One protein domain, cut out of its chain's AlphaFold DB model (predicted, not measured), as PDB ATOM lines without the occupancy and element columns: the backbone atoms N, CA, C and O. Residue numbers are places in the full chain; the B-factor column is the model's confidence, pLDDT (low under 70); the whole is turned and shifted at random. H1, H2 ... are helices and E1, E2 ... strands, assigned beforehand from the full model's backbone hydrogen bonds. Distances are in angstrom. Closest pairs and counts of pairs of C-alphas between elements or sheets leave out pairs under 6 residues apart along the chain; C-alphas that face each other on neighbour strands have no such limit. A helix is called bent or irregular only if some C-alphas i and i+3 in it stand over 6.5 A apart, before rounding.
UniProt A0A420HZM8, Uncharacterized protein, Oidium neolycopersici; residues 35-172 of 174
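This is residues 35 to 172 of the 174 residues of an uncharacterized protein of Oidium neolycopersici (UniProt A0A420HZM8). A curled antiparallel sheet of five strands, E3 to E6 with E9, has the long helix H1 over one face, and a small sheet, E2 E1 E10, is only partly face to face with it near the start of H1. Past the ends of E6 and E9, residues 138 to 159 make a long arm with the hairpin E7 and E8 at its far end, while residues 66 to 73, past the other end of H1, stick out free. The 138 printed residues hold three named helices and ten named strands, in the order E1 E2 H1 H2 E3 E4 H3 E5 E6 E7 E8 E9 E10, and the class is mixed, helices and strands. The sheets run E3 E4 E5 E6 E9, E2 E1 E10 and E7 E8, each antiparallel. The whole is loose, with a radius of gyration of the C-alphas of 17.9 A and spans of 56 by 40 by 33 A.

E1, residues 36 to 41, and E2, residues 44 to 47, form a hairpin, with N 39 and O 46 at 2.9 A. E10, residues 168 to 171, is the other neighbour of E1, with N 37 and O 170 at 2.7 A. H1, residues 48 to 66, stands up from this sheet, its line rising 79 degrees out of the local plane. H2, residues 71 to 77, is close to H1 but not clearly touching, the closest C-alphas being those of Arg 65 and Trp 71, 6.8 A apart. E3, residues 81 to 83, and E4, residues 98 to 102, form a hairpin, with N 83 and O 98 at 2.8 A. H3, residues 107 to 111, is not on the sheet of E3 and E4. E5, residues 115 to 121, is the next neighbour of E4, with N 101 and O 119 at 2.9 A. E5 and E6, residues 127 to 137, form a hairpin, with N 118 and O 131 at 2.8 A. E9, residues 160 to 166, is an edge strand beside E6, with N 134 and O 163 at 2.9 A. This five-stranded sheet is strongly twisted, and the way across it turns by 144 degrees. H1 is on it at a height over the sheet of 8.4 A, in two layers, a helix on one face of a sheet. It runs slantwise to the strands, at 55 degrees to E4 on the local plane; the closest C-alphas of H1 and E4 are those of Ala 58 and His 101, 5.9 A apart. The five-stranded sheet and E2 E1 E10 form a sandwich, two sheets face to face, their facing parts 10.6 A centre to centre; the closest C-alphas of E1 and E6 are those of Cys 41 and Thr 132, 6.2 A apart. E9 runs on into E10 at 20 degrees. E7, residues 147 to 150, and E8, residues 153 to 156, form a hairpin, with N 148 and O 155 at 3.1 A; E7 is apart from E6, and E8 from E9. O i to N i+4 pairs within hydrogen-bond range number 14 of 15 in H1, 1 of 3 in H2 and 0 of 1 in H3, against O i to N i+3 pairs of 0 of 4 in H2 and 1 of 2 in H3.

E1 begins with C-alpha 36 at (-98.225, 26.151, 31.114). H1 is 28.9 A long, E6 30.0 A, E9 19.4 A and E5 19.3 A. C-alpha 137, the last of E6, is at (-72.516, 16.351, 13.640), and C-alpha 171, the last of E10, at (-97.879, 23.525, 34.028). H1, H2 and H3 are irregular, but only just: C-alphas 63 and 66 are 6.7 A apart, 73 and 76 6.7 A, and 108 and 111 6.6 A.

The two C-alphas farthest apart are those of Arg 152 and Phe 172, 60.7 A. The printed part has no cut. The link from E3 to E4, residues 84 to 97, is long. The mean pLDDT of the printed part is 73.4; residues 64 to 77, 89, 105 to 115 and 138 to 160 are under 70.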
ATOM      1  N   GLY A  35    -102.078  25.872  29.402       71.62
ATOM      2  CA  GLY A  35    -102.022  25.609  30.847       71.62
ATOM      3  C   GLY A  35    -100.608  25.580  31.433       71.62
ATOM      4  O   GLY A  35    -100.410  25.027  32.509       71.62
ATOM      5  N   TYR A  36     -99.628  26.148  30.730       79.62
ATOM      6  CA  TYR A  36     -98.225  26.151  31.114       79.62
ATOM      7  C   TYR A  36     -97.720  27.550  31.464       79.62
ATOM      8  O   TYR A  36     -98.143  28.553  30.890       79.62
ATOM      9  N   LYS A  37     -96.792  27.599  32.414       84.94
ATOM     10  CA  LYS A  37     -96.142  28.798  32.938       84.94
ATOM     11  C   LYS A  37     -94.796  29.037  32.255       84.94
ATOM     12  O   LYS A  37     -94.526  30.143  31.780       84.94
ATOM     13  N   LEU A  38     -93.977  27.988  32.158       87.00
ATOM     14  CA  LEU A  38     -92.627  28.028  31.598       87.00
ATOM     15  C   LEU A  38     -92.402  26.896  30.593       87.00
ATOM     16  O   LEU A  38     -93.022  25.835  30.656       87.00
ATOM     17  N   ILE A  39     -91.505  27.148  29.643       87.69
ATOM     18  CA  ILE A  39     -91.037  26.170  28.661       87.69
ATOM     19  C   ILE A  39     -89.534  26.022  28.826       87.69
ATOM     20  O   ILE A  39     -88.806  26.991  28.615       87.69
ATOM     21  N   HIS A  40     -89.059  24.822  29.151       88.94
ATOM     22  CA  HIS A  40     -87.629  24.545  29.264       88.94
ATOM     23  C   HIS A  40     -87.118  23.871  27.997       88.94
ATOM     24  O   HIS A  40     -87.463  22.736  27.661       88.94
ATOM     25  N   CYS A  41     -86.273  24.599  27.287       86.88
ATOM     26  CA  CYS A  41     -85.582  24.158  26.093       86.88
ATOM     27  C   CYS A  41     -84.084  23.997  26.392       86.88
ATOM     28  O   CYS A  41     -83.578  24.493  27.397       86.88
ATOM     29  N   THR A  42     -83.338  23.338  25.500       82.06
ATOM     30  CA  THR A  42     -81.898  23.069  25.702       82.06
ATOM     31  C   THR A  42     -81.079  24.335  25.976       82.06
ATOM     32  O   THR A  42     -80.085  24.285  26.692       82.06
ATOM     33  N   VAL A  43     -81.489  25.468  25.401       74.62
ATOM     34  CA  VAL A  43     -80.788  26.756  25.522       74.62
ATOM     35  C   VAL A  43     -81.301  27.638  26.665       74.62
ATOM     36  O   VAL A  43     -80.749  28.712  26.886       74.62
ATOM     37  N   GLY A  44     -82.346  27.220  27.386       80.75
ATOM     38  CA  GLY A  44     -82.882  27.975  28.515       80.75
ATOM     39  C   GLY A  44     -84.382  27.811  28.733       80.75
ATOM     40  O   GLY A  44     -85.074  27.083  28.017       80.75
ATOM     41  N   SER A  45     -84.874  28.527  29.740       85.19
ATOM     42  CA  SER A  45     -86.285  28.572  30.123       85.19
ATOM     43  C   SER A  45     -86.957  29.820  29.554       85.19
ATOM     44  O   SER A  45     -86.397  30.915  29.605       85.19
ATOM     45  N   TYR A  46     -88.172  29.663  29.038       84.31
ATOM     46  CA  TYR A  46     -88.919  30.707  28.345       84.31
ATOM     47  C   TYR A  46     -90.288  30.910  28.976       84.31
ATOM     48  O   TYR A  46     -91.024  29.956  29.223       84.31
ATOM     49  N   HIS A  47     -90.641  32.175  29.193       84.94
ATOM     50  CA  HIS A  47     -91.952  32.552  29.703       84.94
ATOM     51  C   HIS A  47     -93.049  32.291  28.666       84.94
ATOM     52  O   HIS A  47     -92.842  32.512  27.468       84.94
ATOM     53  N   ARG A  48     -94.244  31.902  29.131       83.94
ATOM     54  CA  ARG A  48     -95.422  31.633  28.287       83.94
ATOM     55  C   ARG A  48     -95.678  32.706  27.229       83.94
ATOM     56  O   ARG A  48     -95.995  32.371  26.092       83.94
ATOM     57  N   LEU A  49     -95.511  33.978  27.591       83.12
ATOM     58  CA  LEU A  49     -95.743  35.122  26.697       83.12
ATOM     59  C   LEU A  49     -94.910  35.045  25.408       83.12
ATOM     60  O   LEU A  49     -95.455  35.236  24.328       83.12
ATOM     61  N   ALA A  50     -93.633  34.655  25.505       80.62
ATOM     62  CA  ALA A  50     -92.740  34.522  24.349       80.62
ATOM     63  C   ALA A  50     -93.287  33.549  23.301       80.62
ATOM     64  O   ALA A  50     -93.173  33.751  22.092       80.62
ATOM     65  N   VAL A  51     -93.870  32.461  23.793       86.31
ATOM     66  CA  VAL A  51     -94.373  31.375  22.961       86.31
ATOM     67  C   VAL A  51     -95.776  31.685  22.460       86.31
ATOM     68  O   VAL A  51     -96.081  31.365  21.312       86.31
ATOM     69  N   ARG A  52     -96.590  32.386  23.258       86.06
ATOM     70  CA  ARG A  52     -97.895  32.900  22.832       86.06
ATOM     71  C   ARG A  52     -97.768  33.833  21.632       86.06
ATOM     72  O   ARG A  52     -98.486  33.655  20.656       86.06
ATOM     73  N   ASP A  53     -96.821  34.764  21.651       83.44
ATOM     74  CA  ASP A  53     -96.646  35.714  20.544       83.44
ATOM     75  C   ASP A  53     -96.200  35.006  19.251       83.44
ATOM     76  O   ASP A  53     -96.670  35.316  18.147       83.44
ATOM     77  N   ALA A  54     -95.330  33.998  19.377       85.81
ATOM     78  CA  ALA A  54     -94.916  33.161  18.254       85.81
ATOM     79  C   ALA A  54     -96.064  32.295  17.714       85.81
ATOM     80  O   ALA A  54     -96.223  32.185  16.498       85.81
ATOM     81  N   HIS A  55     -96.879  31.717  18.600       87.06
ATOM     82  CA  HIS A  55     -98.089  30.969  18.253       87.06
ATOM     83  C   HIS A  55     -99.081  31.860  17.501       87.06
ATOM     84  O   HIS A  55     -99.443  31.533  16.371       87.06
ATOM     85  N   TYR A  56     -99.423  33.026  18.050       85.50
ATOM     86  CA  TYR A  56    -100.313  33.997  17.412       85.50
ATOM     87  C   TYR A  56     -99.820  34.393  16.014       85.50
ATOM     88  O   TYR A  56    -100.563  34.358  15.028       85.50
ATOM     89  N   THR A  57     -98.525  34.700  15.897       83.19
ATOM     90  CA  THR A  57     -97.906  35.062  14.617       83.19
ATOM     91  C   THR A  57     -97.969  33.917  13.607       83.19
ATOM     92  O   THR A  57     -98.236  34.157  12.425       83.19
ATOM     93  N   ALA A  58     -97.752  32.677  14.051       85.38
ATOM     94  CA  ALA A  58     -97.860  31.497  13.205       85.38
ATOM     95  C   ALA A  58     -99.283  31.331  12.661       85.38
ATOM     96  O   ALA A  58     -99.460  31.228  11.449       85.38
ATOM     97  N   CYS A  59    -100.289  31.371  13.536       84.56
ATOM     98  CA  CYS A  59    -101.699  31.213  13.183       84.56
ATOM     99  C   CYS A  59    -102.157  32.265  12.179       84.56
ATOM    100  O   CYS A  59    -102.709  31.938  11.128       84.56
ATOM    101  N   ARG A  60    -101.818  33.527  12.449       82.50
ATOM    102  CA  ARG A  60    -102.112  34.641  11.551       82.50
ATOM    103  C   ARG A  60    -101.512  34.407  10.161       82.50
ATOM    104  O   ARG A  60    -102.199  34.535   9.153       82.50
ATOM    105  N   ARG A  61    -100.242  33.998  10.081       79.19
ATOM    106  CA  ARG A  61     -99.577  33.712   8.796       79.19
ATOM    107  C   ARG A  61    -100.146  32.491   8.071       79.19
ATOM    108  O   ARG A  61    -100.162  32.492   6.843       79.19
ATOM    109  N   LEU A  62    -100.606  31.472   8.798       78.81
ATOM    110  CA  LEU A  62    -101.291  30.324   8.201       78.81
ATOM    111  C   LEU A  62    -102.618  30.743   7.559       78.81
ATOM    112  O   LEU A  62    -102.877  30.331   6.431       78.81
ATOM    113  N   ALA A  63    -103.390  31.626   8.200       75.50
ATOM    114  CA  ALA A  63    -104.622  32.172   7.627       75.50
ATOM    115  C   ALA A  63    -104.363  32.972   6.329       75.50
ATOM    116  O   ALA A  63    -105.071  32.804   5.335       75.50
ATOM    117  N   TYR A  64    -103.286  33.768   6.278       66.06
ATOM    118  CA  TYR A  64    -102.908  34.550   5.088       66.06
ATOM    119  C   TYR A  64    -102.341  33.725   3.915       66.06
ATOM    120  O   TYR A  64    -102.175  34.252   2.810       66.06
ATOM    121  N   ARG A  65    -102.041  32.432   4.110       61.69
ATOM    122  CA  ARG A  65    -101.430  31.556   3.091       61.69
ATOM    123  C   ARG A  65    -102.371  31.214   1.920       61.69
ATOM    124  O   ARG A  65    -101.909  30.668   0.921       61.69
ATOM    125  N   ASN A  66    -103.648  31.595   1.992       55.44
ATOM    126  CA  ASN A  66    -104.659  31.347   0.955       55.44
ATOM    127  C   ASN A  66    -104.527  32.218  -0.317       55.44
ATOM    128  O   ASN A  66    -105.271  32.020  -1.275       55.44
ATOM    129  N   SER A  67    -103.564  33.147  -0.389       57.81
ATOM    130  CA  SER A  67    -103.289  33.920  -1.610       57.81
ATOM    131  C   SER A  67    -102.195  33.263  -2.470       57.81
ATOM    132  O   SER A  67    -101.027  33.206  -2.071       57.81
ATOM    133  N   LYS A  68    -102.552  32.804  -3.684       56.19
ATOM    134  CA  LYS A  68    -101.644  32.139  -4.654       56.19
ATOM    135  C   LYS A  68    -100.362  32.936  -4.951       56.19
ATOM    136  O   LYS A  68     -99.321  32.333  -5.191       56.19
ATOM    137  N   PHE A  69    -100.416  34.268  -4.897       55.44
ATOM    138  CA  PHE A  69     -99.293  35.146  -5.251       55.44
ATOM    139  C   PHE A  69     -98.225  35.252  -4.147       55.44
ATOM    140  O   PHE A  69     -97.049  35.466  -4.432       55.44
ATOM    141  N   LYS A  70     -98.599  35.043  -2.876       55.69
ATOM    142  CA  LYS A  70     -97.662  35.131  -1.741       55.69
ATOM    143  C   LYS A  70     -96.847  33.844  -1.545       55.69
ATOM    144  O   LYS A  70     -95.745  33.895  -1.013       55.69
ATOM    145  N   TRP A  71     -97.311  32.693  -2.037       48.28
ATOM    146  CA  TRP A  71     -96.660  31.390  -1.820       48.28
ATOM    147  C   TRP A  71     -95.181  31.328  -2.253       48.28
ATOM    148  O   TRP A  71     -94.374  30.687  -1.576       48.28
ATOM    149  N   LEU A  72     -94.803  32.022  -3.334       54.75
ATOM    150  CA  LEU A  72     -93.439  31.982  -3.875       54.75
ATOM    151  C   LEU A  72     -92.401  32.642  -2.946       54.75
ATOM    152  O   LEU A  72     -91.304  32.113  -2.780       54.75
ATOM    153  N   ILE A  73     -92.760  33.756  -2.296       53.38
ATOM    154  CA  ILE A  73     -91.879  34.507  -1.380       53.38
ATOM    155  C   ILE A  73     -91.750  33.777  -0.034       53.38
ATOM    156  O   ILE A  73     -90.671  33.713   0.558       53.38
ATOM    157  N   PHE A  74     -92.834  33.148   0.428       52.97
ATOM    158  CA  PHE A  74     -92.847  32.430   1.704       52.97
ATOM    159  C   PHE A  74     -92.013  31.137   1.680       52.97
ATOM    160  O   PHE A  74     -91.469  30.738   2.712       52.97
ATOM    161  N   LYS A  75     -91.867  30.492   0.513       50.69
ATOM    162  CA  LYS A  75     -91.291  29.142   0.379       50.69
ATOM    163  C   LYS A  75     -89.833  29.018   0.844       50.69
ATOM    164  O   LYS A  75     -89.440  27.940   1.284       50.69
ATOM    165  N   PHE A  76     -89.040  30.091   0.785       47.44
ATOM    166  CA  PHE A  76     -87.600  30.010   1.064       47.44
ATOM    167  C   PHE A  76     -87.182  30.548   2.440       47.44
ATOM    168  O   PHE A  76     -86.288  29.972   3.063       47.44
ATOM    169  N   PHE A  77     -87.847  31.578   2.977       52.34
ATOM    170  CA  PHE A  77     -87.348  32.268   4.180       52.34
ATOM    171  C   PHE A  77     -88.382  32.572   5.267       52.34
ATOM    172  O   PHE A  77     -87.984  33.013   6.345       52.34
ATOM    173  N   GLN A  78     -89.675  32.302   5.063       73.50
ATOM    174  CA  GLN A  78     -90.692  32.703   6.039       73.50
ATOM    175  C   GLN A  78     -91.260  31.518   6.822       73.50
ATOM    176  O   GLN A  78     -91.638  30.483   6.283       73.50
ATOM    177  N   TYR A  79     -91.289  31.693   8.140       76.38
ATOM    178  CA  TYR A  79     -92.079  30.882   9.058       76.38
ATOM    179  C   TYR A  79     -93.552  31.303   8.988       76.38
ATOM    180  O   TYR A  79     -93.823  32.464   8.668       76.38
ATOM    181  N   PRO A  80     -94.503  30.428   9.345       82.56
ATOM    182  CA  PRO A  80     -94.306  29.086   9.891       82.56
ATOM    183  C   PRO A  80     -93.948  28.032   8.828       82.56
ATOM    184  O   PRO A  80     -94.444  28.067   7.704       82.56
ATOM    185  N   LYS A  81     -93.063  27.092   9.184       84.50
ATOM    186  CA  LYS A  81     -92.606  26.003   8.297       84.50
ATOM    187  C   LYS A  81     -93.285  24.696   8.671       84.50
ATOM    188  O   LYS A  81     -93.511  24.465   9.850       84.50
ATOM    189  N   VAL A  82     -93.563  23.838   7.689       87.81
ATOM    190  CA  VAL A  82     -94.063  22.480   7.961       87.81
ATOM    191  C   VAL A  82     -93.024  21.729   8.791       87.81
ATOM    192  O   VAL A  82     -91.832  21.755   8.477       87.81
ATOM    193  N   TYR A  83     -93.488  21.080   9.849       86.19
ATOM    194  CA  TYR A  83     -92.686  20.268  10.742       86.19
ATOM    195  C   TYR A  83     -93.245  18.852  10.770       86.19
ATOM    196  O   TYR A  83     -94.409  18.633  11.088       86.19
ATOM    197  N   ASN A  84     -92.388  17.896  10.430       86.56
ATOM    198  CA  ASN A  84     -92.706  16.478  10.477       86.56
ATOM    199  C   ASN A  84     -91.962  15.892  11.681       86.56
ATOM    200  O   ASN A  84     -90.760  15.625  11.554       86.56
ATOM    201  N   PRO A  85     -92.612  15.770  12.855       82.12
ATOM    202  CA  PRO A  85     -91.972  15.175  14.016       82.12
ATOM    203  C   PRO A  85     -91.569  13.726  13.707       82.12
ATOM    204  O   PRO A  85     -92.290  13.030  12.981       82.12
ATOM    205  N   PRO A  86     -90.417  13.253  14.214       78.25
ATOM    206  CA  PRO A  86     -90.060  11.847  14.109       78.25
ATOM    207  C   PRO A  86     -91.124  10.972  14.803       78.25
ATOM    208  O   PRO A  86     -91.790  11.441  15.728       78.25
ATOM    209  N   PRO A  87     -91.285   9.696  14.402       71.38
ATOM    210  CA  PRO A  87     -92.350   8.823  14.909       71.38
ATOM    211  C   PRO A  87     -92.359   8.643  16.434       71.38
ATOM    212  O   PRO A  87     -93.406   8.339  17.001       71.38
ATOM    213  N   GLU A  88     -91.199   8.823  17.065       71.44
ATOM    214  CA  GLU A  88     -90.950   8.723  18.507       71.44
ATOM    215  C   GLU A  88     -91.396   9.983  19.277       71.44
ATOM    216  O   GLU A  88     -91.730   9.902  20.455       71.44
ATOM    217  N   GLU A  89     -91.468  11.149  18.623       68.56
ATOM    218  CA  GLU A  89     -91.849  12.436  19.227       68.56
ATOM    219  C   GLU A  89     -93.319  12.785  18.937       68.56
ATOM    220  O   GLU A  89     -93.647  13.896  18.512       68.56
ATOM    221  N   ARG A  90     -94.243  11.839  19.153       71.00
ATOM    222  CA  ARG A  90     -95.675  12.139  19.002       71.00
ATOM    223  C   ARG A  90     -96.100  13.187  20.028       71.00
ATOM    224  O   ARG A  90     -95.821  13.080  21.225       71.00
ATOM    225  N   PHE A  91     -96.785  14.217  19.554       77.50
ATOM    226  CA  PHE A  91     -97.417  15.182  20.436       77.50
ATOM    227  C   PHE A  91     -98.735  14.637  20.974       77.50
ATOM    228  O   PHE A  91     -99.435  13.893  20.292       77.50
ATOM    229  N   THR A  92     -99.073  15.037  22.198       77.69
ATOM    230  CA  THR A  92    -100.331  14.660  22.855       77.69
ATOM    231  C   THR A  92    -101.541  15.192  22.089       77.69
ATOM    232  O   THR A  92    -102.570  14.530  22.017       77.69
ATOM    233  N   ILE A  93    -101.408  16.385  21.501       78.50
ATOM    234  CA  ILE A  93    -102.448  17.005  20.682       78.50
ATOM    235  C   ILE A  93    -102.218  16.583  19.227       78.50
ATOM    236  O   ILE A  93    -101.165  16.918  18.677       78.50
ATOM    237  N   PRO A  94    -103.171  15.873  18.595       77.62
ATOM    238  CA  PRO A  94    -103.036  15.475  17.204       77.62
ATOM    239  C   PRO A  94    -103.081  16.691  16.268       77.62
ATOM    240  O   PRO A  94    -103.735  17.705  16.529       77.62
ATOM    241  N   GLY A  95    -102.372  16.558  15.154       74.00
ATOM    242  CA  GLY A  95    -102.326  17.517  14.062       74.00
ATOM    243  C   GLY A  95    -101.637  16.900  12.852       74.00
ATOM    244  O   GLY A  95    -100.720  16.086  12.986       74.00
ATOM    245  N   SER A  96    -102.103  17.251  11.665       77.00
ATOM    246  CA  SER A  96    -101.446  16.921  10.408       77.00
ATOM    247  C   SER A  96    -101.897  17.912   9.332       77.00
ATOM    248  O   SER A  96    -103.035  17.825   8.867       77.00
ATOM    249  N   PRO A  97    -101.028  18.831   8.879       86.00
ATOM    250  CA  PRO A  97     -99.612  18.995   9.234       86.00
ATOM    251  C   PRO A  97     -99.362  19.793  10.530       86.00
ATOM    252  O   PRO A  97    -100.109  20.706  10.876       86.00
ATOM    253  N   TYR A  98     -98.223  19.536  11.185       89.12
ATOM    254  CA  TYR A  98     -97.678  20.461  12.185       89.12
ATOM    255  C   TYR A  98     -96.834  21.552  11.524       89.12
ATOM    256  O   TYR A  98     -96.228  21.362  10.464       89.12
ATOM    257  N   PHE A  99     -96.739  22.691  12.195       90.06
ATOM    258  CA  PHE A  99     -95.941  23.828  11.780       90.06
ATOM    259  C   PHE A  99     -95.094  24.365  12.926       90.06
ATOM    260  O   PHE A  99     -95.521  24.372  14.074       90.06
ATOM    261  N   ILE A 100     -93.905  24.866  12.600       90.81
ATOM    262  CA  ILE A 100     -92.992  25.508  13.546       90.81
ATOM    263  C   ILE A 100     -92.845  26.998  13.263       90.81
ATOM    264  O   ILE A 100     -92.697  27.401  12.106       90.81
ATOM    265  N   HIS A 101     -92.819  27.812  14.317       88.75
ATOM    266  CA  HIS A 101     -92.500  29.238  14.254       88.75
ATOM    267  C   HIS A 101     -91.501  29.606  15.352       88.75
ATOM    268  O   HIS A 101     -91.695  29.188  16.491       88.75
ATOM    269  N   PRO A 102     -90.424  30.350  15.049       88.06
ATOM    270  CA  PRO A 102     -89.408  30.651  16.039       88.06
ATOM    271  C   PRO A 102     -89.983  31.503  17.167       88.06
ATOM    272  O   PRO A 102     -90.793  32.400  16.914       88.06
ATOM    273  N   PHE A 103     -89.517  31.238  18.381       85.44
ATOM    274  CA  PHE A 103     -89.612  32.155  19.508       85.44
ATOM    275  C   PHE A 103     -88.218  32.285  20.104       85.44
ATOM    276  O   PHE A 103     -87.557  31.284  20.341       85.44
ATOM    277  N   ASP A 104     -87.767  33.510  20.327       74.12
ATOM    278  CA  ASP A 104     -86.595  33.798  21.144       74.12
ATOM    279  C   ASP A 104     -86.702  35.268  21.555       74.12
ATOM    280  O   ASP A 104     -86.563  36.168  20.731       74.12
ATOM    281  N   LEU A 105     -86.993  35.509  22.834       54.22
ATOM    282  CA  LEU A 105     -87.013  36.855  23.419       54.22
ATOM    283  C   LEU A 105     -85.667  37.246  24.037       54.22
ATOM    284  O   LEU A 105     -85.565  38.316  24.627       54.22
ATOM    285  N   ASN A 106     -84.637  36.399  23.944       50.62
ATOM    286  CA  ASN A 106     -83.391  36.658  24.650       50.62
ATOM    287  C   ASN A 106     -82.320  37.249  23.711       50.62
ATOM    288  O   ASN A 106     -81.692  36.494  22.962       50.62
ATOM    289  N   PRO A 107     -82.059  38.573  23.750       47.16
ATOM    290  CA  PRO A 107     -80.964  39.177  22.992       47.16
ATOM    291  C   PRO A 107     -79.592  38.584  23.364       47.16
ATOM    292  O   PRO A 107     -78.696  38.586  22.520       47.16
ATOM    293  N   SER A 108     -79.447  37.993  24.557       45.22
ATOM    294  CA  SER A 108     -78.218  37.330  25.020       45.22
ATOM    295  C   SER A 108     -77.938  35.989  24.323       45.22
ATOM    296  O   SER A 108     -76.794  35.543  24.282       45.22
ATOM    297  N   LEU A 109     -78.953  35.353  23.718       46.03
ATOM    298  CA  LEU A 109     -78.814  34.090  22.975       46.03
ATOM    299  C   LEU A 109     -78.496  34.281  21.482       46.03
ATOM    300  O   LEU A 109     -78.293  33.287  20.781       46.03
ATOM    301  N   LYS A 110     -78.311  35.526  20.996       47.09
ATOM    302  CA  LYS A 110     -77.661  35.789  19.687       47.09
ATOM    303  C   LYS A 110     -76.316  35.052  19.541       47.09
ATOM    304  O   LYS A 110     -75.877  34.794  18.423       47.09
ATOM    305  N   ASN A 111     -75.716  34.666  20.667       42.06
ATOM    306  CA  ASN A 111     -74.452  33.949  20.775       42.06
ATOM    307  C   ASN A 111     -74.539  32.429  20.514       42.06
ATOM    308  O   ASN A 111     -73.498  31.779  20.449       42.06
ATOM    309  N   HIS A 112     -75.730  31.845  20.303       52.44
ATOM    310  CA  HIS A 112     -75.887  30.429  19.922       52.44
ATOM    311  C   HIS A 112     -76.403  30.272  18.478       52.44
ATOM    312  O   HIS A 112     -77.522  29.808  18.262       52.44
ATOM    313  N   PRO A 113     -75.586  30.556  17.442       56.16
ATOM    314  CA  PRO A 113     -76.007  30.506  16.031       56.16
ATOM    315  C   PRO A 113     -76.415  29.103  15.536       56.16
ATOM    316  O   PRO A 113     -76.864  28.938  14.398       56.16
ATOM    317  N   ASN A 114     -76.243  28.076  16.371       61.62
ATOM    318  CA  ASN A 114     -76.462  26.672  16.039       61.62
ATOM    319  C   ASN A 114     -77.726  26.068  16.663       61.62
ATOM    320  O   ASN A 114     -78.020  24.909  16.363       61.62
ATOM    321  N   MET A 115     -78.452  26.814  17.502       66.12
ATOM    322  CA  MET A 115     -79.683  26.345  18.138       66.12
ATOM    323  C   MET A 115     -80.791  27.389  18.003       66.12
ATOM    324  O   MET A 115     -80.524  28.584  18.073       66.12
ATOM    325  N   LYS A 116     -82.022  26.941  17.749       80.12
ATOM    326  CA  LYS A 116     -83.200  27.811  17.594       80.12
ATOM    327  C   LYS A 116     -84.410  27.147  18.223       80.12
ATOM    328  O   LYS A 116     -84.610  25.955  17.993       80.12
ATOM    329  N   ASN A 117     -85.220  27.894  18.962       88.19
ATOM    330  CA  ASN A 117     -86.446  27.353  19.543       88.19
ATOM    331  C   ASN A 117     -87.657  27.701  18.698       88.19
ATOM    332  O   ASN A 117     -87.718  28.754  18.064       88.19
ATOM    333  N   PHE A 118     -88.620  26.790  18.691       90.75
ATOM    334  CA  PHE A 118     -89.809  26.890  17.872       90.75
ATOM    335  C   PHE A 118     -91.050  26.487  18.640       90.75
ATOM    336  O   PHE A 118     -91.081  25.441  19.287       90.75
ATOM    337  N   ALA A 119     -92.092  27.296  18.505       90.88
ATOM    338  CA  ALA A 119     -93.444  26.943  18.877       90.88
ATOM    339  C   ALA A 119     -93.977  26.003  17.800       90.88
ATOM    340  O   ALA A 119     -93.840  26.296  16.609       90.88
ATOM    341  N   VAL A 120     -94.567  24.889  18.215       91.50
ATOM    342  CA  VAL A 120     -95.222  23.919  17.344       91.50
ATOM    343  C   VAL A 120     -96.720  24.155  17.417       91.50
ATOM    344  O   VAL A 120     -97.315  24.137  18.496       91.50
ATOM    345  N   VAL A 121     -97.327  24.364  16.258       90.38
ATOM    346  CA  VAL A 121     -98.763  24.587  16.095       90.38
ATOM    347  C   VAL A 121     -99.315  23.600  15.074       90.38
ATOM    348  O   VAL A 121     -98.600  23.209  14.154       90.38
ATOM    349  N   ASN A 122    -100.563  23.174  15.222       88.44
ATOM    350  CA  ASN A 122    -101.226  22.344  14.212       88.44
ATOM    351  C   ASN A 122    -102.022  23.193  13.204       88.44
ATOM    352  O   ASN A 122    -102.077  24.422  13.288       88.44
ATOM    353  N   GLU A 123    -102.641  22.525  12.236       83.88
ATOM    354  CA  GLU A 123    -103.444  23.118  11.167       83.88
ATOM    355  C   GLU A 123    -104.661  23.911  11.659       83.88
ATOM    356  O   GLU A 123    -105.028  24.907  11.042       83.88
ATOM    357  N   ILE A 124    -105.231  23.533  12.807       85.00
ATOM    358  CA  ILE A 124    -106.329  24.259  13.464       85.00
ATOM    359  C   ILE A 124    -105.833  25.340  14.432       85.00
ATOM    360  O   ILE A 124    -106.577  25.775  15.309       85.00
ATOM    361  N   CYS A 125    -104.582  25.787  14.290       86.06
ATOM    362  CA  CYS A 125    -104.023  26.884  15.075       86.06
ATOM    363  C   CYS A 125    -103.988  26.624  16.595       86.06
ATOM    364  O   CYS A 125    -103.991  27.575  17.376       86.06
ATOM    365  N   LYS A 126    -103.915  25.362  17.036       86.50
ATOM    366  CA  LYS A 126    -103.658  25.013  18.441       86.50
ATOM    367  C   LYS A 126    -102.163  24.907  18.701       86.50
ATOM    368  O   LYS A 126    -101.430  24.346  17.886       86.50
ATOM    369  N   PHE A 127    -101.726  25.402  19.855       87.75
ATOM    370  CA  PHE A 127    -100.383  25.143  20.360       87.75
ATOM    371  C   PHE A 127    -100.267  23.679  20.790       87.75
ATOM    372  O   PHE A 127    -101.076  23.185  21.571       87.75
ATOM    373  N   VAL A 128     -99.263  22.991  20.260       88.62
ATOM    374  CA  VAL A 128     -99.051  21.552  20.455       88.62
ATOM    375  C   VAL A 128     -97.834  21.279  21.346       88.62
ATOM    376  O   VAL A 128     -97.767  20.264  22.040       88.62
ATOM    377  N   GLY A 129     -96.860  22.187  21.339       90.06
ATOM    378  CA  GLY A 129     -95.647  22.080  22.137       90.06
ATOM    379  C   GLY A 129     -94.547  22.994  21.618       90.06
ATOM    380  O   GLY A 129     -94.768  23.838  20.756       90.06
ATOM    381  N   ALA A 130     -93.337  22.810  22.129       90.69
ATOM    382  CA  ALA A 130     -92.159  23.534  21.674       90.69
ATOM    383  C   ALA A 130     -91.014  22.566  21.373       90.69
ATOM    384  O   ALA A 130     -90.922  21.493  21.974       90.69
ATOM    385  N   VAL A 131     -90.147  22.945  20.437       90.88
ATOM    386  CA  VAL A 131     -88.968  22.166  20.048       90.88
ATOM    387  C   VAL A 131     -87.746  23.064  19.897       90.88
ATOM    388  O   VAL A 131     -87.843  24.189  19.409       90.88
ATOM    389  N   THR A 132     -86.575  22.542  20.245       89.19
ATOM    390  CA  THR A 132     -85.283  23.160  19.939       89.19
ATOM    391  C   THR A 132     -84.663  22.457  18.743       89.19
ATOM    392  O   THR A 132     -84.434  21.249  18.772       89.19
ATOM    393  N   GLN A 133     -84.345  23.209  17.695       87.25
ATOM    394  CA  GLN A 133     -83.483  22.737  16.622       87.25
ATOM    395  C   GLN A 133     -82.028  22.799  17.070       87.25
ATOM    396  O   GLN A 133     -81.589  23.818  17.596       87.25
ATOM    397  N   TYR A 134     -81.264  21.751  16.789       82.19
ATOM    398  CA  TYR A 134     -79.825  21.709  17.011       82.19
ATOM    399  C   TYR A 134     -79.113  21.075  15.815       82.19
ATOM    400  O   TYR A 134     -79.685  20.280  15.061       82.19
ATOM    401  N   LYS A 135     -77.849  21.461  15.614       79.94
ATOM    402  CA  LYS A 135     -76.971  20.840  14.617       79.94
ATOM    403  C   LYS A 135     -76.319  19.604  15.219       79.94
ATOM    404  O   LYS A 135     -75.477  19.711  16.106       79.94
ATOM    405  N   GLU A 136     -76.675  18.443  14.698       76.94
ATOM    406  CA  GLU A 136     -76.002  17.186  14.989       76.94
ATOM    407  C   GLU A 136     -74.866  16.988  13.978       76.94
ATOM    408  O   GLU A 136     -75.075  17.066  12.760       76.94
ATOM    409  N   LYS A 137     -73.645  16.767  14.479       73.44
ATOM    410  CA  LYS A 137     -72.516  16.351  13.640       73.44
ATOM    411  C   LYS A 137     -72.792  14.929  13.172       73.44
ATOM    412  O   LYS A 137     -72.952  14.034  13.996       73.44
ATOM    413  N   LEU A 138     -72.824  14.716  11.860       67.38
ATOM    414  CA  LEU A 138     -72.838  13.361  11.327       67.38
ATOM    415  C   LEU A 138     -71.424  12.803  11.501       67.38
ATOM    416  O   LEU A 138     -70.501  13.243  10.814       67.38
ATOM    417  N   LEU A 139     -71.250  11.889  12.458       60.44
ATOM    418  CA  LEU A 139     -70.023  11.102  12.540       60.44
ATOM    419  C   LEU A 139     -69.878  10.337  11.213       60.44
ATOM    420  O   LEU A 139     -70.866   9.759  10.743       60.44
ATOM    421  N   PRO A 140     -68.705  10.384  10.557       55.38
ATOM    422  CA  PRO A 140     -68.472   9.576   9.370       55.38
ATOM    423  C   PRO A 140     -68.652   8.111   9.769       55.38
ATOM    424  O   PRO A 140     -68.062   7.670  10.751       55.38
ATOM    425  N   LYS A 141     -69.531   7.393   9.062       49.72
ATOM    426  CA  LYS A 141     -69.878   6.014   9.424       49.72
ATOM    427  C   LYS A 141     -68.736   5.021   9.199       49.72
ATOM    428  O   LYS A 141     -68.752   4.002   9.854       49.72
ATOM    429  N   ASP A 142     -67.752   5.371   8.377       50.03
ATOM    430  CA  ASP A 142     -66.488   4.663   8.150       50.03
ATOM    431  C   ASP A 142     -65.524   5.697   7.546       50.03
ATOM    432  O   ASP A 142     -65.976   6.413   6.654       50.03
ATOM    433  N   ASP A 143     -64.291   5.846   8.064       49.44
ATOM    434  CA  ASP A 143     -63.063   6.546   7.572       49.44
ATOM    435  C   ASP A 143     -63.123   7.679   6.506       49.44
ATOM    436  O   ASP A 143     -62.132   8.064   5.883       49.44
ATOM    437  N   GLY A 144     -64.267   8.312   6.303       45.31
ATOM    438  CA  GLY A 144     -64.585   9.032   5.081       45.31
ATOM    439  C   GLY A 144     -64.854  10.494   5.356       45.31
ATOM    440  O   GLY A 144     -65.998  10.949   5.280       45.31
ATOM    441  N   ARG A 145     -63.802  11.279   5.618       49.59
ATOM    442  CA  ARG A 145     -63.906  12.716   5.346       49.59
ATOM    443  C   ARG A 145     -64.132  12.861   3.840       49.59
ATOM    444  O   ARG A 145     -63.213  12.638   3.057       49.59
ATOM    445  N   GLN A 146     -65.336  13.237   3.412       51.09
ATOM    446  CA  GLN A 146     -65.551  13.549   2.001       51.09
ATOM    447  C   GLN A 146     -64.779  14.818   1.645       51.09
ATOM    448  O   GLN A 146     -65.102  15.926   2.079       51.09
ATOM    449  N   LYS A 147     -63.717  14.619   0.871       49.31
ATOM    450  CA  LYS A 147     -62.878  15.662   0.304       49.31
ATOM    451  C   LYS A 147     -63.653  16.275  -0.864       49.31
ATOM    452  O   LYS A 147     -63.721  15.695  -1.942       49.31
ATOM    453  N   GLY A 148     -64.309  17.406  -0.623       55.78
ATOM    454  CA  GLY A 148     -64.913  18.192  -1.694       55.78
ATOM    455  C   GLY A 148     -63.832  19.081  -2.288       55.78
ATOM    456  O   GLY A 148     -63.266  19.907  -1.572       55.78
ATOM    457  N   CYS A 149     -63.506  18.896  -3.563       56.31
ATOM    458  CA  CYS A 149     -62.530  19.732  -4.249       56.31
ATOM    459  C   CYS A 149     -63.261  20.689  -5.190       56.31
ATOM    460  O   CYS A 149     -64.037  20.256  -6.039       56.31
ATOM    461  N   VAL A 150     -63.016  21.989  -5.031       52.53
ATOM    462  CA  VAL A 150     -63.414  23.013  -6.003       52.53
ATOM    463  C   VAL A 150     -62.115  23.555  -6.594       52.53
ATOM    464  O   VAL A 150     -61.376  24.293  -5.942       52.53
ATOM    465  N   GLY A 151     -61.770  23.102  -7.801       61.88
ATOM    466  CA  GLY A 151     -60.452  23.354  -8.396       61.88
ATOM    467  C   GLY A 151     -59.323  22.615  -7.657       61.88
ATOM    468  O   GLY A 151     -59.454  21.435  -7.348       61.88
ATOM    469  N   ARG A 152     -58.206  23.302  -7.359       51.34
ATOM    470  CA  ARG A 152     -57.054  22.735  -6.610       51.34
ATOM    471  C   ARG A 152     -57.230  22.744  -5.085       51.34
ATOM    472  O   ARG A 152     -56.362  22.250  -4.370       51.34
ATOM    473  N   ILE A 153     -58.322  23.313  -4.575       53.09
ATOM    474  CA  ILE A 153     -58.567  23.432  -3.138       53.09
ATOM    475  C   ILE A 153     -59.528  22.327  -2.726       53.09
ATOM    476  O   ILE A 153     -60.704  22.325  -3.088       53.09
ATOM    477  N   CYS A 154     -59.011  21.390  -1.947       57.94
ATOM    478  CA  CYS A 154     -59.794  20.321  -1.367       57.94
ATOM    479  C   CYS A 154     -60.071  20.632   0.101       57.94
ATOM    480  O   CYS A 154     -59.147  20.655   0.915       57.94
ATOM    481  N   GLN A 155     -61.339  20.854   0.437       57.56
ATOM    482  CA  GLN A 155     -61.775  21.100   1.806       57.56
ATOM    483  C   GLN A 155     -62.561  19.909   2.346       57.56
ATOM    484  O   GLN A 155     -63.332  19.247   1.646       57.56
ATOM    485  N   TYR A 156     -62.347  19.635   3.628       58.00
ATOM    486  CA  TYR A 156     -63.148  18.676   4.366       58.00
ATOM    487  C   TYR A 156     -64.431  19.368   4.810       58.00
ATOM    488  O   TYR A 156     -64.429  20.161   5.750       58.00
ATOM    489  N   PHE A 157     -65.532  19.070   4.127       58.16
ATOM    490  CA  PHE A 157     -66.832  19.600   4.513       58.16
ATOM    491  C   PHE A 157     -67.413  18.735   5.624       58.16
ATOM    492  O   PHE A 157     -67.822  17.592   5.409       58.16
ATOM    493  N   GLN A 158     -67.446  19.285   6.834       61.59
ATOM    494  CA  GLN A 158     -68.122  18.643   7.950       61.59
ATOM    495  C   GLN A 158     -69.631  18.658   7.676       61.59
ATOM    496  O   GLN A 158     -70.248  19.719   7.576       61.59
ATOM    497  N   ARG A 159     -70.219  17.472   7.488       66.38
ATOM    498  CA  ARG A 159     -71.653  17.328   7.233       66.38
ATOM    499  C   ARG A 159     -72.418  17.453   8.548       66.38
ATOM    500  O   ARG A 159     -72.126  16.767   9.527       66.38
ATOM    501  N   TYR A 160     -73.425  18.314   8.547       68.88
ATOM    502  CA  TYR A 160     -74.321  18.521   9.678       68.88
ATOM    503  C   TYR A 160     -75.741  18.142   9.278       68.88
ATOM    504  O   TYR A 160     -76.158  18.395   8.146       68.88
ATOM    505  N   LYS A 161     -76.495  17.583  10.223       76.50
ATOM    506  CA  LYS A 161     -77.939  17.394  10.092       76.50
ATOM    507  C   LYS A 161     -78.644  18.241  11.143       76.50
ATOM    508  O   LYS A 161     -78.224  18.287  12.295       76.50
ATOM    509  N   PHE A 162     -79.718  18.914  10.748       78.56
ATOM    510  CA  PHE A 162     -80.598  19.564  11.712       78.56
ATOM    511  C   PHE A 162     -81.514  18.516  12.338       78.56
ATOM    512  O   PHE A 162     -82.198  17.772  11.631       78.56
ATOM    513  N   ARG A 163     -81.510  18.464  13.665       83.25
ATOM    514  CA  ARG A 163     -82.421  17.663  14.480       83.25
ATOM    515  C   ARG A 163     -83.265  18.587  15.338       83.25
ATOM    516  O   ARG A 163     -82.905  19.745  15.537       83.25
ATOM    517  N   TYR A 164     -84.380  18.064  15.821       86.31
ATOM    518  CA  TYR A 164     -85.261  18.744  16.756       86.31
ATOM    519  C   TYR A 164     -85.331  17.906  18.025       86.31
ATOM    520  O   TYR A 164     -85.204  16.687  17.951       86.31
ATOM    521  N   LYS A 165     -85.464  18.573  19.167       87.81
ATOM    522  CA  LYS A 165     -85.708  17.950  20.465       87.81
ATOM    523  C   LYS A 165     -86.886  18.654  21.116       87.81
ATOM    524  O   LYS A 165     -86.896  19.886  21.168       87.81
ATOM    525  N   LYS A 166     -87.855  17.895  21.618       89.25
ATOM    526  CA  LYS A 166     -88.994  18.438  22.371       89.25
ATOM    527  C   LYS A 166     -88.538  19.179  23.637       89.25
ATOM    528  O   LYS A 166     -87.715  18.669  24.396       89.25
ATOM    529  N   CYS A 167     -89.074  20.377  23.855       88.88
ATOM    530  CA  CYS A 167     -88.919  21.123  25.104       88.88
ATOM    531  C   CYS A 167     -89.917  20.610  26.155       88.88
ATOM    532  O   CYS A 167     -91.006  20.146  25.800       88.88
ATOM    533  N   SER A 168     -89.573  20.701  27.440       89.88
ATOM    534  CA  SER A 168     -90.510  20.389  28.524       89.88
ATOM    535  C   SER A 168     -91.379  21.600  28.864       89.88
ATOM    536  O   SER A 168     -90.979  22.749  28.675       89.88
ATOM    537  N   LEU A 169     -92.598  21.331  29.329       88.81
ATOM    538  CA  LEU A 169     -93.593  22.337  29.696       88.81
ATOM    539  C   LEU A 169     -93.851  22.228  31.203       88.81
ATOM    540  O   LEU A 169     -94.167  21.142  31.683       88.81
ATOM    541  N   GLU A 170     -93.716  23.337  31.925       89.38
ATOM    542  CA  GLU A 170     -94.099  23.460  33.336       89.38
ATOM    543  C   GLU A 170     -95.537  23.978  33.399       89.38
ATOM    544  O   GLU A 170     -95.811  25.090  32.936       89.38
ATOM    545  N   TYR A 171     -96.461  23.174  33.924       85.31
ATOM    546  CA  TYR A 171     -97.879  23.525  34.028       85.31
ATOM    547  C   TYR A 171     -98.159  24.356  35.281       85.31
ATOM    548  O   TYR A 171     -97.397  24.296  36.242       85.31
ATOM    549  N   PHE A 172     -99.225  25.160  35.270       80.69
ATOM    550  CA  PHE A 172     -99.716  25.732  36.525       80.69
ATOM    551  C   PHE A 172    -100.107  24.574  37.447       80.69
ATOM    552  O   PHE A 172    -100.823  23.674  37.007       80.69
TER     553      PHE A 172